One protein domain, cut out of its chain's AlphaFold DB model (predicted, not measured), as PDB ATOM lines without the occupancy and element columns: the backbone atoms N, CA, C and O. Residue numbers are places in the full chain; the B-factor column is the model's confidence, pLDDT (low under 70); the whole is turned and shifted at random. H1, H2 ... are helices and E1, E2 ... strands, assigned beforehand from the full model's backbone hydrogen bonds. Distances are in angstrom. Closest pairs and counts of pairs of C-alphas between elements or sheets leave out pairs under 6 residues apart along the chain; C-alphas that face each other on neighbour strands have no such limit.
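AT A GLANCE: This is residues 59 to 150 of the 150 residues of an uncharacterized protein of Paraburkholderia sartisoli (UniProt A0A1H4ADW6). A strongly twisted sheet of five strands, E1 E5 E4 E3 E2 in order across it, curls round helix H3, with H1 on the same face, meeting H3 at their ends. H2 is on the opposite face, beside the strands near E5. The printed part has 92 residues with three named helices and five named strands, in the order H1 E1 H2 H3 E2 E3 E4 E5. The sheet is mixed, and the class is mixed, helices and strands. The whole is compact, with a radius of gyration of the C-alphas of 12.3 A and spans of 36 by 26 by 24 A.

HOW THE PARTS SIT: In the sheet, E2, residues 103 to 110, E3, residues 116 to 124, E4, residues 127 to 137, and E5, residues 143 to 149, form a meander, each strand the antiparallel neighbour of the one before. Each successive pair is a hairpin. N 105 and O 119 are 2.8 A apart across E2 and E3, N 120 and O 131 2.8 A across E3 and E4, and N 146 and O 134 2.7 A across E4 and E5, each within hydrogen-bond range. E1, residues 75 to 77, is parallel to E5, with N 76 and O 145 within range at 2.8 A. E1 and E2 are the edge strands. E2 bends by 57 degrees at residue 106. H3, residues 92 to 101, is on the sheet; its closest C-alphas to E3 are those of Cys 98 and Arg 122, 5.7 A apart. H1, residues 59 to 68, is on the same face; its closest C-alphas to E5 are those of Ile 65 and Val 145, 6.8 A apart. H1 and H3 touch only at their ends, where the closest C-alphas, of Ser 66 and Arg 100, are 4.6 A apart; they run opposite ways at a steep tilt of 36 degrees, only just steep. H2, residues 79 to 87, is on the opposite face at a height of 4.8 A over the sheet; its closest C-alphas to E5 are those of Ala 81 and Thr 148, 4.8 A apart. H1 and H2 are apart. In H1, H2 and H3 every O i to N i+4 pair is within hydrogen-bond range.

IN THESE COORDINATES: H1 begins at C-alpha 59 (230.670, 239.899, 181.358) and is 14.3 A long. E1 measures 6.5 A, H2 12.5 A and H3 13.9 A. E2 is 18.6 A long and E3 25.4 A. E4, the longest strand, runs 31.3 A from C-alpha 127 (225.891, 221.790, 198.731). E5 is 19.3 A long and ends at C-alpha 149 (224.990, 219.954, 185.965).

THE WHOLE: The two C-alphas farthest apart, those of Gly 126 and Glu 139, are 39.5 A apart. The printed part has no cut and no long link. Its mean pLDDT is 71.7, and 32 residues are under 70, among them residues 107 to 115 and 137 to 146.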
ATOM      1  N   SER A  59     231.629 239.018 180.687       68.94
ATOM      2  CA  SER A  59     230.670 239.899 181.358       68.94
ATOM      3  C   SER A  59     229.323 239.969 180.631       68.94
ATOM      4  O   SER A  59     228.273 239.982 181.275       68.94
ATOM      5  N   ASN A  60     229.338 239.978 179.295       72.62
ATOM      6  CA  ASN A  60     228.125 240.004 178.477       72.62
ATOM      7  C   ASN A  60     227.429 238.643 178.483       72.62
ATOM      8  O   ASN A  60     226.209 238.603 178.616       72.62
ATOM      9  N   LEU A  61     228.189 237.544 178.419       72.38
ATOM     10  CA  LEU A  61     227.650 236.189 178.516       72.38
ATOM     11  C   LEU A  61     226.922 235.999 179.849       72.38
ATOM     12  O   LEU A  61     225.766 235.590 179.869       72.38
ATOM     13  N   ARG A  62     227.556 236.378 180.964       75.25
ATOM     14  CA  ARG A  62     226.930 236.301 182.289       75.25
ATOM     15  C   ARG A  62     225.646 237.121 182.364       75.25
ATOM     16  O   ARG A  62     224.658 236.662 182.934       75.25
ATOM     17  N   ARG A  63     225.656 238.334 181.807       75.38
ATOM     18  CA  ARG A  63     224.480 239.209 181.799       75.38
ATOM     19  C   ARG A  63     223.346 238.605 180.972       75.38
ATOM     20  O   ARG A  63     222.210 238.641 181.430       75.38
ATOM     21  N   LEU A  64     223.664 238.003 179.825       75.81
ATOM     22  CA  LEU A  64     222.698 237.304 178.982       75.81
ATOM     23  C   LEU A  64     222.102 236.096 179.715       75.81
ATOM     24  O   LEU A  64     220.890 235.994 179.816       75.81
ATOM     25  N   ILE A  65     222.938 235.248 180.325       77.62
ATOM     26  CA  ILE A  65     222.482 234.084 181.104       77.62
ATOM     27  C   ILE A  65     221.571 234.516 182.246       77.62
ATOM     28  O   ILE A  65     220.514 233.923 182.445       77.62
ATOM     29  N   SER A  66     221.965 235.546 182.996       77.12
ATOM     30  CA  SER A  66     221.161 236.044 184.109       77.12
ATOM     31  C   SER A  66     219.829 236.624 183.641       77.12
ATOM     32  O   SER A  66     218.858 236.538 184.392       77.12
ATOM     33  N   ASP A  67     219.780 237.240 182.461       77.56
ATOM     34  CA  ASP A  67     218.553 237.803 181.906       77.56
ATOM     35  C   ASP A  67     217.632 236.706 181.369       77.56
ATOM     36  O   ASP A  67     216.476 236.627 181.781       77.56
ATOM     37  N   THR A  68     218.172 235.772 180.584       72.62
ATOM     38  CA  THR A  68     217.439 234.595 180.116       72.62
ATOM     39  C   THR A  68     216.937 233.756 181.289       72.62
ATOM     40  O   THR A  68     215.802 233.309 181.268       72.62
ATOM     41  N   ALA A  69     217.705 233.613 182.374       75.62
ATOM     42  CA  ALA A  69     217.278 232.883 183.570       75.62
ATOM     43  C   ALA A  69     216.135 233.556 184.352       75.62
ATOM     44  O   ALA A  69     215.571 232.937 185.265       75.62
ATOM     45  N   LYS A  70     215.775 234.813 184.058       73.38
ATOM     46  CA  LYS A  70     214.525 235.399 184.573       73.38
ATOM     47  C   LYS A  70     213.324 234.706 183.938       73.38
ATOM     48  O   LYS A  70     212.377 234.388 184.655       73.38
ATOM     49  N   ASP A  71     213.413 234.404 182.646       71.94
ATOM     50  CA  ASP A  71     212.393 233.684 181.900       71.94
ATOM     51  C   ASP A  71     212.677 232.176 181.909       71.94
ATOM     52  O   ASP A  71     213.523 231.649 181.188       71.94
ATOM     53  N   SER A  72     211.964 231.443 182.763       67.31
ATOM     54  CA  SER A  72     212.182 229.995 182.898       67.31
ATOM     55  C   SER A  72     211.774 229.199 181.647       67.31
ATOM     56  O   SER A  72     212.130 228.028 181.557       67.31
ATOM     57  N   GLY A  73     211.053 229.806 180.692       68.44
ATOM     58  CA  GLY A  73     210.658 229.183 179.425       68.44
ATOM     59  C   GLY A  73     211.775 229.154 178.379       68.44
ATOM     60  O   GLY A  73     211.765 228.295 177.503       68.44
ATOM     61  N   ARG A  74     212.775 230.032 178.510       68.56
ATOM     62  CA  ARG A  74     213.963 230.093 177.634       68.56
ATOM     63  C   ARG A  74     215.138 229.236 178.120       68.56
ATOM     64  O   ARG A  74     216.197 229.172 177.491       68.56
ATOM     65  N   VAL A  75     214.969 228.586 179.269       71.50
ATOM     66  CA  VAL A  75     215.991 227.761 179.910       71.50
ATOM     67  C   VAL A  75     215.743 226.290 179.584       71.50
ATOM     68  O   VAL A  75     214.812 225.664 180.094       71.50
ATOM     69  N   PHE A  76     216.618 225.707 178.769       72.25
ATOM     70  CA  PHE A  76     216.524 224.316 178.349       72.25
ATOM     71  C   PHE A  76     217.454 223.430 179.177       72.25
ATOM     72  O   PHE A  76     218.675 223.575 179.211       72.25
ATOM     73  N   ILE A  77     216.862 222.449 179.850       71.12
ATOM     74  CA  ILE A  77     217.604 221.498 180.679       71.12
ATOM     75  C   ILE A  77     217.800 220.219 179.879       71.12
ATOM     76  O   ILE A  77     216.828 219.538 179.537       71.12
ATOM     77  N   THR A  78     219.058 219.859 179.629       72.12
ATOM     78  CA  THR A  78     219.381 218.615 178.923       72.12
ATOM     79  C   THR A  78     218.897 217.384 179.705       72.12
ATOM     80  O   THR A  78     218.847 217.403 180.941       72.12
ATOM     81  N   PRO A  79     218.583 216.259 179.032       67.25
ATOM     82  CA  PRO A  79     218.247 215.005 179.712       67.25
ATOM     83  C   PRO A  79     219.352 214.545 180.673       67.25
ATOM     84  O   PRO A  79     219.067 214.047 181.763       67.25
ATOM     85  N   HIS A  80     220.614 214.777 180.294       68.69
ATOM     86  CA  HIS A  80     221.773 214.519 181.141       68.69
ATOM     87  C   HIS A  80     221.718 215.353 182.429       68.69
ATOM     88  O   HIS A  80     221.804 214.797 183.521       68.69
ATOM     89  N   ALA A  81     221.466 216.662 182.325       66.62
ATOM     90  CA  ALA A  81     221.315 217.530 183.490       66.62
ATOM     91  C   ALA A  81     220.145 217.119 184.388       66.62
ATOM     92  O   ALA A  81     220.325 217.042 185.598       66.62
ATOM     93  N   LYS A  82     218.980 216.764 183.827       72.94
ATOM     94  CA  LYS A  82     217.842 216.263 184.624       72.94
ATOM     95  C   LYS A  82     218.208 215.007 185.418       72.94
ATOM     96  O   LYS A  82     217.828 214.882 186.582       72.94
ATOM     97  N   LYS A  83     218.970 214.089 184.813       71.06
ATOM     98  CA  LYS A  83     219.457 212.882 185.494       71.06
ATOM     99  C   LYS A  83     220.370 213.244 186.672       71.06
ATOM    100  O   LYS A  83     220.139 212.758 187.775       71.06
ATOM    101  N   ARG A  84     221.331 214.150 186.465       74.38
ATOM    102  CA  ARG A  84     222.271 214.624 187.501       74.38
ATOM    103  C   ARG A  84     221.577 215.404 188.618       74.38
ATOM    104  O   ARG A  84     221.863 215.186 189.792       74.38
ATOM    105  N   MET A  85     220.612 216.253 188.268       75.94
ATOM    106  CA  MET A  85     219.756 216.961 189.223       75.94
ATOM    107  C   MET A  85     219.019 215.977 190.132       75.94
ATOM    108  O   MET A  85     219.005 216.157 191.346       75.94
ATOM    109  N   ARG A  86     218.473 214.892 189.566       78.62
ATOM    110  CA  ARG A  86     217.806 213.841 190.343       78.62
ATOM    111  C   ARG A  86     218.775 213.067 191.241       78.62
ATOM    112  O   ARG A  86     218.431 212.801 192.387       78.62
ATOM    113  N   GLU A  87     219.971 212.739 190.749       78.38
ATOM    114  CA  GLU A  87     221.017 212.047 191.526       78.38
ATOM    115  C   GLU A  87     221.456 212.857 192.756       78.38
ATOM    116  O   GLU A  87     221.672 212.290 193.822       78.38
ATOM    117  N   ARG A  88     221.536 214.186 192.626       71.81
ATOM    118  CA  ARG A  88     221.998 215.093 193.690       71.81
ATOM    119  C   ARG A  88     220.886 215.814 194.443       71.81
ATOM    120  O   ARG A  88     221.171 216.673 195.265       71.81
ATOM    121  N   ARG A  89     219.621 215.493 194.149       77.25
ATOM    122  CA  ARG A  89     218.436 216.184 194.692       77.25
ATOM    123  C   ARG A  89     218.472 217.707 194.480       77.25
ATOM    124  O   ARG A  89     217.924 218.461 195.278       77.25
ATOM    125  N   ILE A  90     219.088 218.154 193.387       76.88
ATOM    126  CA  ILE A  90     219.151 219.568 193.018       76.88
ATOM    127  C   ILE A  90     217.845 219.941 192.318       76.88
ATOM    128  O   ILE A  90     217.463 219.337 191.314       76.88
ATOM    129  N   THR A  91     217.155 220.949 192.839       80.62
ATOM    130  CA  THR A  91     215.890 221.432 192.270       80.62
ATOM    131  C   THR A  91     216.124 222.479 191.184       80.62
ATOM    132  O   THR A  91     217.140 223.174 191.167       80.62
ATOM    133  N   LEU A  92     215.154 222.644 190.278       76.31
ATOM    134  CA  LEU A  92     215.213 223.683 189.242       76.31
ATOM    135  C   LEU A  92     215.358 225.088 189.841       76.31
ATOM    136  O   LEU A  92     216.099 225.903 189.307       76.31
ATOM    137  N   ALA A  93     214.723 225.350 190.986       80.25
ATOM    138  CA  ALA A  93     214.861 226.614 191.701       80.25
ATOM    139  C   ALA A  93     216.321 226.910 192.079       80.25
ATOM    140  O   ALA A  93     216.785 228.027 191.878       80.25
ATOM    141  N   GLN A  94     217.072 225.909 192.550       76.88
ATOM    142  CA  GLN A  94     218.495 226.064 192.879       76.88
ATOM    143  C   GLN A  94     219.349 226.314 191.635       76.88
ATOM    144  O   GLN A  94     220.305 227.084 191.687       76.88
ATOM    145  N   VAL A  95     218.997 225.692 190.509       77.31
ATOM    146  CA  VAL A  95     219.682 225.921 189.232       77.31
ATOM    147  C   VAL A  95     219.412 227.332 188.719       77.31
ATOM    148  O   VAL A  95     220.358 228.037 188.389       77.31
ATOM    149  N   LEU A  96     218.157 227.786 188.717       79.50
ATOM    150  CA  LEU A  96     217.794 229.155 188.336       79.50
ATOM    151  C   LEU A  96     218.456 230.187 189.253       79.50
ATOM    152  O   LEU A  96     218.959 231.203 188.782       79.50
ATOM    153  N   ASP A  97     218.514 229.912 190.554       81.31
ATOM    154  CA  ASP A  97     219.206 230.764 191.517       81.31
ATOM    155  C   ASP A  97     220.729 230.764 191.274       81.31
ATOM    156  O   ASP A  97     221.383 231.799 191.395       81.31
ATOM    157  N   CYS A  98     221.317 229.642 190.848       80.19
ATOM    158  CA  CYS A  98     222.711 229.586 190.391       80.19
ATOM    159  C   CYS A  98     222.929 230.371 189.086       80.19
ATOM    160  O   CYS A  98     223.923 231.076 188.960       80.19
ATOM    161  N   LEU A  99     221.993 230.343 188.139       78.88
ATOM    162  CA  LEU A  99     222.109 231.131 186.908       78.88
ATOM    163  C   LEU A  99     221.996 232.643 187.153       78.88
ATOM    164  O   LEU A  99     222.678 233.424 186.497       78.88
ATOM    165  N   ARG A 100     221.154 233.057 188.105       79.06
ATOM    166  CA  ARG A 100     220.938 234.473 188.451       79.06
ATOM    167  C   ARG A 100     222.044 235.027 189.350       79.06
ATOM    168  O   ARG A 100     222.587 236.093 189.085       79.06
ATOM    169  N   ASN A 101     222.381 234.293 190.408       79.88
ATOM    170  CA  ASN A 101     223.237 234.763 191.501       79.88
ATOM    171  C   ASN A 101     224.579 234.015 191.596       79.88
ATOM    172  O   ASN A 101     225.371 234.274 192.501       79.88
ATOM    173  N   GLY A 102     224.841 233.061 190.703       76.25
ATOM    174  CA  GLY A 102     226.072 232.273 190.689       76.25
ATOM    175  C   GLY A 102     227.308 233.086 190.338       76.25
ATOM    176  O   GLY A 102     227.251 234.167 189.734       76.25
ATOM    177  N   ARG A 103     228.457 232.539 190.736       76.06
ATOM    178  CA  ARG A 103     229.767 233.078 190.390       76.06
ATOM    179  C   ARG A 103     230.318 232.293 189.206       76.06
ATOM    180  O   ARG A 103     230.219 231.071 189.174       76.06
ATOM    181  N   VAL A 104     230.894 232.998 188.237       75.31
ATOM    182  CA  VAL A 104     231.609 232.372 187.116       75.31
ATOM    183  C   VAL A 104     232.857 231.711 187.685       75.31
ATOM    184  O   VAL A 104     233.721 232.393 188.234       75.31
ATOM    185  N   SER A 105     232.882 230.382 187.633       76.75
ATOM    186  CA  SER A 105     233.996 229.555 188.091       76.75
ATOM    187  C   SER A 105     234.976 229.295 186.962       76.75
ATOM    188  O   SER A 105     236.180 229.333 187.187       76.75
ATOM    189  N   GLU A 106     234.456 229.048 185.761       72.94
ATOM    190  CA  GLU A 106     235.246 228.934 184.538       72.94
ATOM    191  C   GLU A 106     234.737 229.978 183.544       72.94
ATOM    192  O   GLU A 106     233.514 230.084 183.360       72.94
ATOM    193  N   PRO A 107     235.645 230.774 182.953       68.50
ATOM    194  CA  PRO A 107     235.273 231.826 182.026       68.50
ATOM    195  C   PRO A 107     234.586 231.267 180.776       68.50
ATOM    196  O   PRO A 107     234.561 230.068 180.502       68.50
ATOM    197  N   SER A 108     233.965 232.172 180.038       68.19
ATOM    198  CA  SER A 108     233.323 231.913 178.767       68.19
ATOM    199  C   SER A 108     234.319 231.328 177.765       68.19
ATOM    200  O   SER A 108     235.291 231.959 177.356       68.19
ATOM    201  N   HIS A 109     234.060 230.091 177.362       65.62
ATOM    202  CA  HIS A 109     234.823 229.371 176.362       65.62
ATOM    203  C   HIS A 109     233.925 229.050 175.177       65.62
ATOM    204  O   HIS A 109     232.784 228.603 175.324       65.62
ATOM    205  N   THR A 110     234.442 229.287 173.979       65.25
ATOM    206  CA  THR A 110     233.771 228.881 172.751       65.25
ATOM    207  C   THR A 110     234.087 227.410 172.500       65.25
ATOM    208  O   THR A 110     235.251 227.017 172.451       65.25
ATOM    209  N   ASN A 111     233.057 226.581 172.360       61.72
ATOM    210  CA  ASN A 111     233.237 225.194 171.948       61.72
ATOM    211  C   ASN A 111     233.671 225.142 170.467       61.72
ATOM    212  O   ASN A 111     233.469 226.098 169.721       61.72
ATOM    213  N   LEU A 112     234.189 224.001 170.009       54.53
ATOM    214  CA  LEU A 112     234.585 223.734 168.615       54.53
ATOM    215  C   LEU A 112     233.460 223.993 167.592       54.53
ATOM    216  O   LEU A 112     233.732 224.193 166.414       54.53
ATOM    217  N   GLN A 113     232.201 224.010 168.043       54.69
ATOM    218  CA  GLN A 113     231.016 224.330 167.239       54.69
ATOM    219  C   GLN A 113     230.681 225.834 167.173       54.69
ATOM    220  O   GLN A 113     229.715 226.206 166.520       54.69
ATOM    221  N   GLY A 114     231.433 226.706 167.852       63.56
ATOM    222  CA  GLY A 114     231.155 228.147 167.904       63.56
ATOM    223  C   GLY A 114     230.156 228.574 168.989       63.56
ATOM    224  O   GLY A 114     229.898 229.766 169.146       63.56
ATOM    225  N   ASN A 115     229.622 227.628 169.768       66.31
ATOM    226  CA  ASN A 115     228.696 227.912 170.865       66.31
ATOM    227  C   ASN A 115     229.448 228.376 172.114       66.31
ATOM    228  O   ASN A 115     230.488 227.815 172.470       66.31
ATOM    229  N   TRP A 116     228.898 229.369 172.808       74.00
ATOM    230  CA  TRP A 116     229.501 229.918 174.018       74.00
ATOM    231  C   TRP A 116     229.055 229.136 175.244       74.00
ATOM    232  O   TRP A 116     227.861 228.954 175.471       74.00
ATOM    233  N   GLN A 117     230.013 228.683 176.043       74.62
ATOM    234  CA  GLN A 117     229.780 227.963 177.286       74.62
ATOM    235  C   GLN A 117     230.507 228.656 178.431       74.62
ATOM    236  O   GLN A 117     231.612 229.148 178.255       74.62
ATOM    237  N   CYS A 118     229.914 228.672 179.617       76.12
ATOM    238  CA  CYS A 118     230.612 229.032 180.846       76.12
ATOM    239  C   CYS A 118     230.175 228.124 181.987       76.12
ATOM    240  O   CYS A 118     229.048 227.619 181.983       76.12
ATOM    241  N   THR A 119     231.031 227.980 182.994       81.19
ATOM    242  CA  THR A 119     230.688 227.236 184.206       81.19
ATOM    243  C   THR A 119     230.445 228.195 185.358       81.19
ATOM    244  O   THR A 119     231.310 228.979 185.752       81.19
ATOM    245  N   LEU A 120     229.259 228.094 185.939       80.62
ATOM    246  CA  LEU A 120     228.834 228.798 187.135       80.62
ATOM    247  C   LEU A 120     228.895 227.843 188.326       80.62
ATOM    248  O   LEU A 120     228.466 226.692 188.248       80.62
ATOM    249  N   THR A 121     229.410 228.321 189.452       81.31
ATOM    250  CA  THR A 121     229.344 227.606 190.726       81.31
ATOM    251  C   THR A 121     228.612 228.446 191.755       81.31
ATOM    252  O   THR A 121     228.729 229.676 191.817       81.31
ATOM    253  N   ARG A 122     227.822 227.769 192.584       79.56
ATOM    254  CA  ARG A 122     227.161 228.374 193.732       79.56
ATOM    255  C   ARG A 122     227.066 227.355 194.850       79.56
ATOM    256  O   ARG A 122     226.641 226.224 194.635       79.56
ATOM    257  N   ARG A 123     227.417 227.782 196.057       76.06
ATOM    258  CA  ARG A 123     227.145 227.015 197.266       76.06
ATOM    259  C   ARG A 123     225.755 227.369 197.773       76.06
ATOM    260  O   ARG A 123     225.478 228.546 197.996       76.06
ATOM    261  N   ASN A 124     224.896 226.376 197.949       65.75
ATOM    262  CA  ASN A 124     223.563 226.550 198.507       65.75
ATOM    263  C   ASN A 124     223.363 225.585 199.678       65.75
ATOM    264  O   ASN A 124     223.493 224.383 199.498       65.75
ATOM    265  N   ALA A 125     223.084 226.113 200.873       65.50
ATOM    266  CA  ALA A 125     222.841 225.335 202.099       65.50
ATOM    267  C   ALA A 125     223.891 224.240 202.431       65.50
ATOM    268  O   ALA A 125     223.575 223.267 203.101       65.50
ATOM    269  N   GLY A 126     225.144 224.407 201.990       71.50
ATOM    270  CA  GLY A 126     226.233 223.440 202.202       71.50
ATOM    271  C   GLY A 126     226.593 222.609 200.968       71.50
ATOM    272  O   GLY A 126     227.749 222.204 200.852       71.50
ATOM    273  N   ASP A 127     225.678 222.477 200.006       68.00
ATOM    274  CA  ASP A 127     225.891 221.790 198.731       68.00
ATOM    275  C   ASP A 127     226.533 222.716 197.688       68.00
ATOM    276  O   ASP A 127     226.090 223.848 197.471       68.00
ATOM    277  N   GLU A 128     227.589 222.245 197.021       72.31
ATOM    278  CA  GLU A 128     228.176 222.940 195.873       72.31
ATOM    279  C   GLU A 128     227.443 222.530 194.591       72.31
ATOM    280  O   GLU A 128     227.510 221.387 194.136       72.31
ATOM    281  N   VAL A 129     226.744 223.489 193.991       75.62
ATOM    282  CA  VAL A 129     226.057 223.323 192.716       75.62
ATOM    283  C   VAL A 129     226.940 223.915 191.622       75.62
ATOM    284  O   VAL A 129     227.126 225.132 191.547       75.62
ATOM    285  N   ARG A 130     227.476 223.047 190.759       77.12
ATOM    286  CA  ARG A 130     228.219 223.431 189.555       77.12
ATOM    287  C   ARG A 130     227.340 223.244 188.323       77.12
ATOM    288  O   ARG A 130     226.835 222.152 188.064       77.12
ATOM    289  N   VAL A 131     227.156 224.327 187.584       77.75
ATOM    290  CA  VAL A 131     226.247 224.435 186.445       77.75
ATOM    291  C   VAL A 131     227.034 224.982 185.267       77.75
ATOM    292  O   VAL A 131     227.425 226.144 185.278       77.75
ATOM    293  N   ALA A 132     227.257 224.176 184.242       79.94
ATOM    294  CA  ALA A 132     227.670 224.700 182.954       79.94
ATOM    295  C   ALA A 132     226.442 225.179 182.184       79.94
ATOM    296  O   ALA A 132     225.452 224.465 182.029       79.94
ATOM    297  N   ALA A 133     226.507 226.425 181.743       76.94
ATOM    298  CA  ALA A 133     225.512 227.066 180.912       76.94
ATOM    299  C   ALA A 133     226.119 227.275 179.527       76.94
ATOM    300  O   ALA A 133     227.170 227.900 179.387       76.94
ATOM    301  N   SER A 134     225.456 226.745 178.512       74.56
ATOM    302  CA  SER A 134     225.766 226.968 177.107       74.56
ATOM    303  C   SER A 134     224.666 227.805 176.489       74.56
ATOM    304  O   SER A 134     223.493 227.522 176.691       74.56
ATOM    305  N   ILE A 135     225.037 228.834 175.742       73.81
ATOM    306  CA  ILE A 135     224.084 229.656 175.013       73.81
ATOM    307  C   ILE A 135     224.090 229.218 173.557       73.81
ATOM    308  O   ILE A 135     225.140 229.175 172.912       73.81
ATOM    309  N   GLU A 136     222.899 228.915 173.059       71.38
ATOM    310  CA  GLU A 136     222.636 228.606 171.664       71.38
ATOM    311  C   GLU A 136     221.569 229.563 171.130       71.38
ATOM    312  O   GLU A 136     220.686 230.019 171.861       71.38
ATOM    313  N   ARG A 137     221.679 229.906 169.849       63.50
ATOM    314  CA  ARG A 137     220.713 230.760 169.171       63.50
ATOM    315  C   ARG A 137     219.705 229.867 168.460       63.50
ATOM    316  O   ARG A 137     220.090 229.071 167.609       63.50
ATOM    317  N   THR A 138     218.438 229.991 168.828       59.19
ATOM    318  CA  THR A 138     217.345 229.251 168.188       59.19
ATOM    319  C   THR A 138     217.003 229.886 166.834       59.19
ATOM    320  O   THR A 138     217.283 231.067 166.612       59.19
ATOM    321  N   GLU A 139     216.408 229.116 165.916       57.00
ATOM    322  CA  GLU A 139     215.972 229.593 164.588       57.00
ATOM    323  C   GLU A 139     215.013 230.795 164.662       57.00
ATOM    324  O   GLU A 139     215.066 231.669 163.803       57.00
ATOM    325  N   ASP A 140     214.229 230.911 165.738       55.97
ATOM    326  CA  ASP A 140     213.354 232.056 166.033       55.97
ATOM    327  C   ASP A 140     214.105 233.347 166.424       55.97
ATOM    328  O   ASP A 140     213.494 234.383 166.683       55.97
ATOM    329  N   GLY A 141     215.440 233.306 166.498       56.78
ATOM    330  CA  GLY A 141     216.273 234.431 166.930       56.78
ATOM    331  C   GLY A 141     216.320 234.636 168.447       56.78
ATOM    332  O   GLY A 141     216.939 235.600 168.902       56.78
ATOM    333  N   ASP A 142     215.708 233.737 169.222       59.72
ATOM    334  CA  ASP A 142     215.746 233.731 170.687       59.72
ATOM    335  C   ASP A 142     217.024 233.044 171.220       59.72
ATOM    336  O   ASP A 142     217.717 232.314 170.500       59.72
ATOM    337  N   TRP A 143     217.367 233.308 172.483       61.66
ATOM    338  CA  TRP A 143     218.582 232.801 173.123       61.66
ATOM    339  C   TRP A 143     218.222 231.679 174.093       61.66
ATOM    340  O   TRP A 143     217.695 231.927 175.177       61.66
ATOM    341  N   ALA A 144     218.561 230.447 173.725       58.22
ATOM    342  CA  ALA A 144     218.364 229.274 174.557       58.22
ATOM    343  C   ALA A 144     219.572 229.066 175.476       58.22
ATOM    344  O   ALA A 144     220.711 228.947 175.018       58.22
ATOM    345  N   VAL A 145     219.328 228.981 176.787       67.38
ATOM    346  CA  VAL A 145     220.360 228.581 177.753       67.38
ATOM    347  C   VAL A 145     220.230 227.088 178.014       67.38
ATOM    348  O   VAL A 145     219.285 226.638 178.658       67.38
ATOM    349  N   VAL A 146     221.199 226.328 177.523       65.38
ATOM    350  CA  VAL A 146     221.352 224.897 177.750       65.38
ATOM    351  C   VAL A 146     222.151 224.670 179.025       65.38
ATOM    352  O   VAL A 146     223.291 225.111 179.142       65.38
ATOM    353  N   ILE A 147     221.568 223.952 179.983       72.25
ATOM    354  CA  ILE A 147     222.225 223.665 181.260       72.25
ATOM    355  C   ILE A 147     222.754 222.227 181.307       72.25
ATOM    356  O   ILE A 147     222.028 221.269 181.011       72.25
ATOM    357  N   THR A 148     223.989 222.076 181.784       68.06
ATOM    358  CA  THR A 148     224.602 220.825 182.240       68.06
ATOM    359  C   THR A 148     225.025 220.950 183.706       68.06
ATOM    360  O   THR A 148     225.687 221.899 184.108       68.06
ATOM    361  N   VAL A 149     224.605 219.999 184.544       67.81
ATOM    362  CA  VAL A 149     224.990 219.954 185.965       67.81
ATOM    363  C   VAL A 149     226.033 218.858 186.130       67.81
ATOM    364  O   VAL A 149     225.757 217.707 185.784       67.81
ATOM    365  N   PHE A 150     227.216 219.221 186.628       59.97
ATOM    366  CA  PHE A 150     228.351 218.308 186.770       59.97
ATOM    367  C   PHE A 150     228.412 217.681 188.131       59.97
ATOM    368  O   PHE A 150     228.473 218.419 189.130       59.97
TER     369      PHE A 150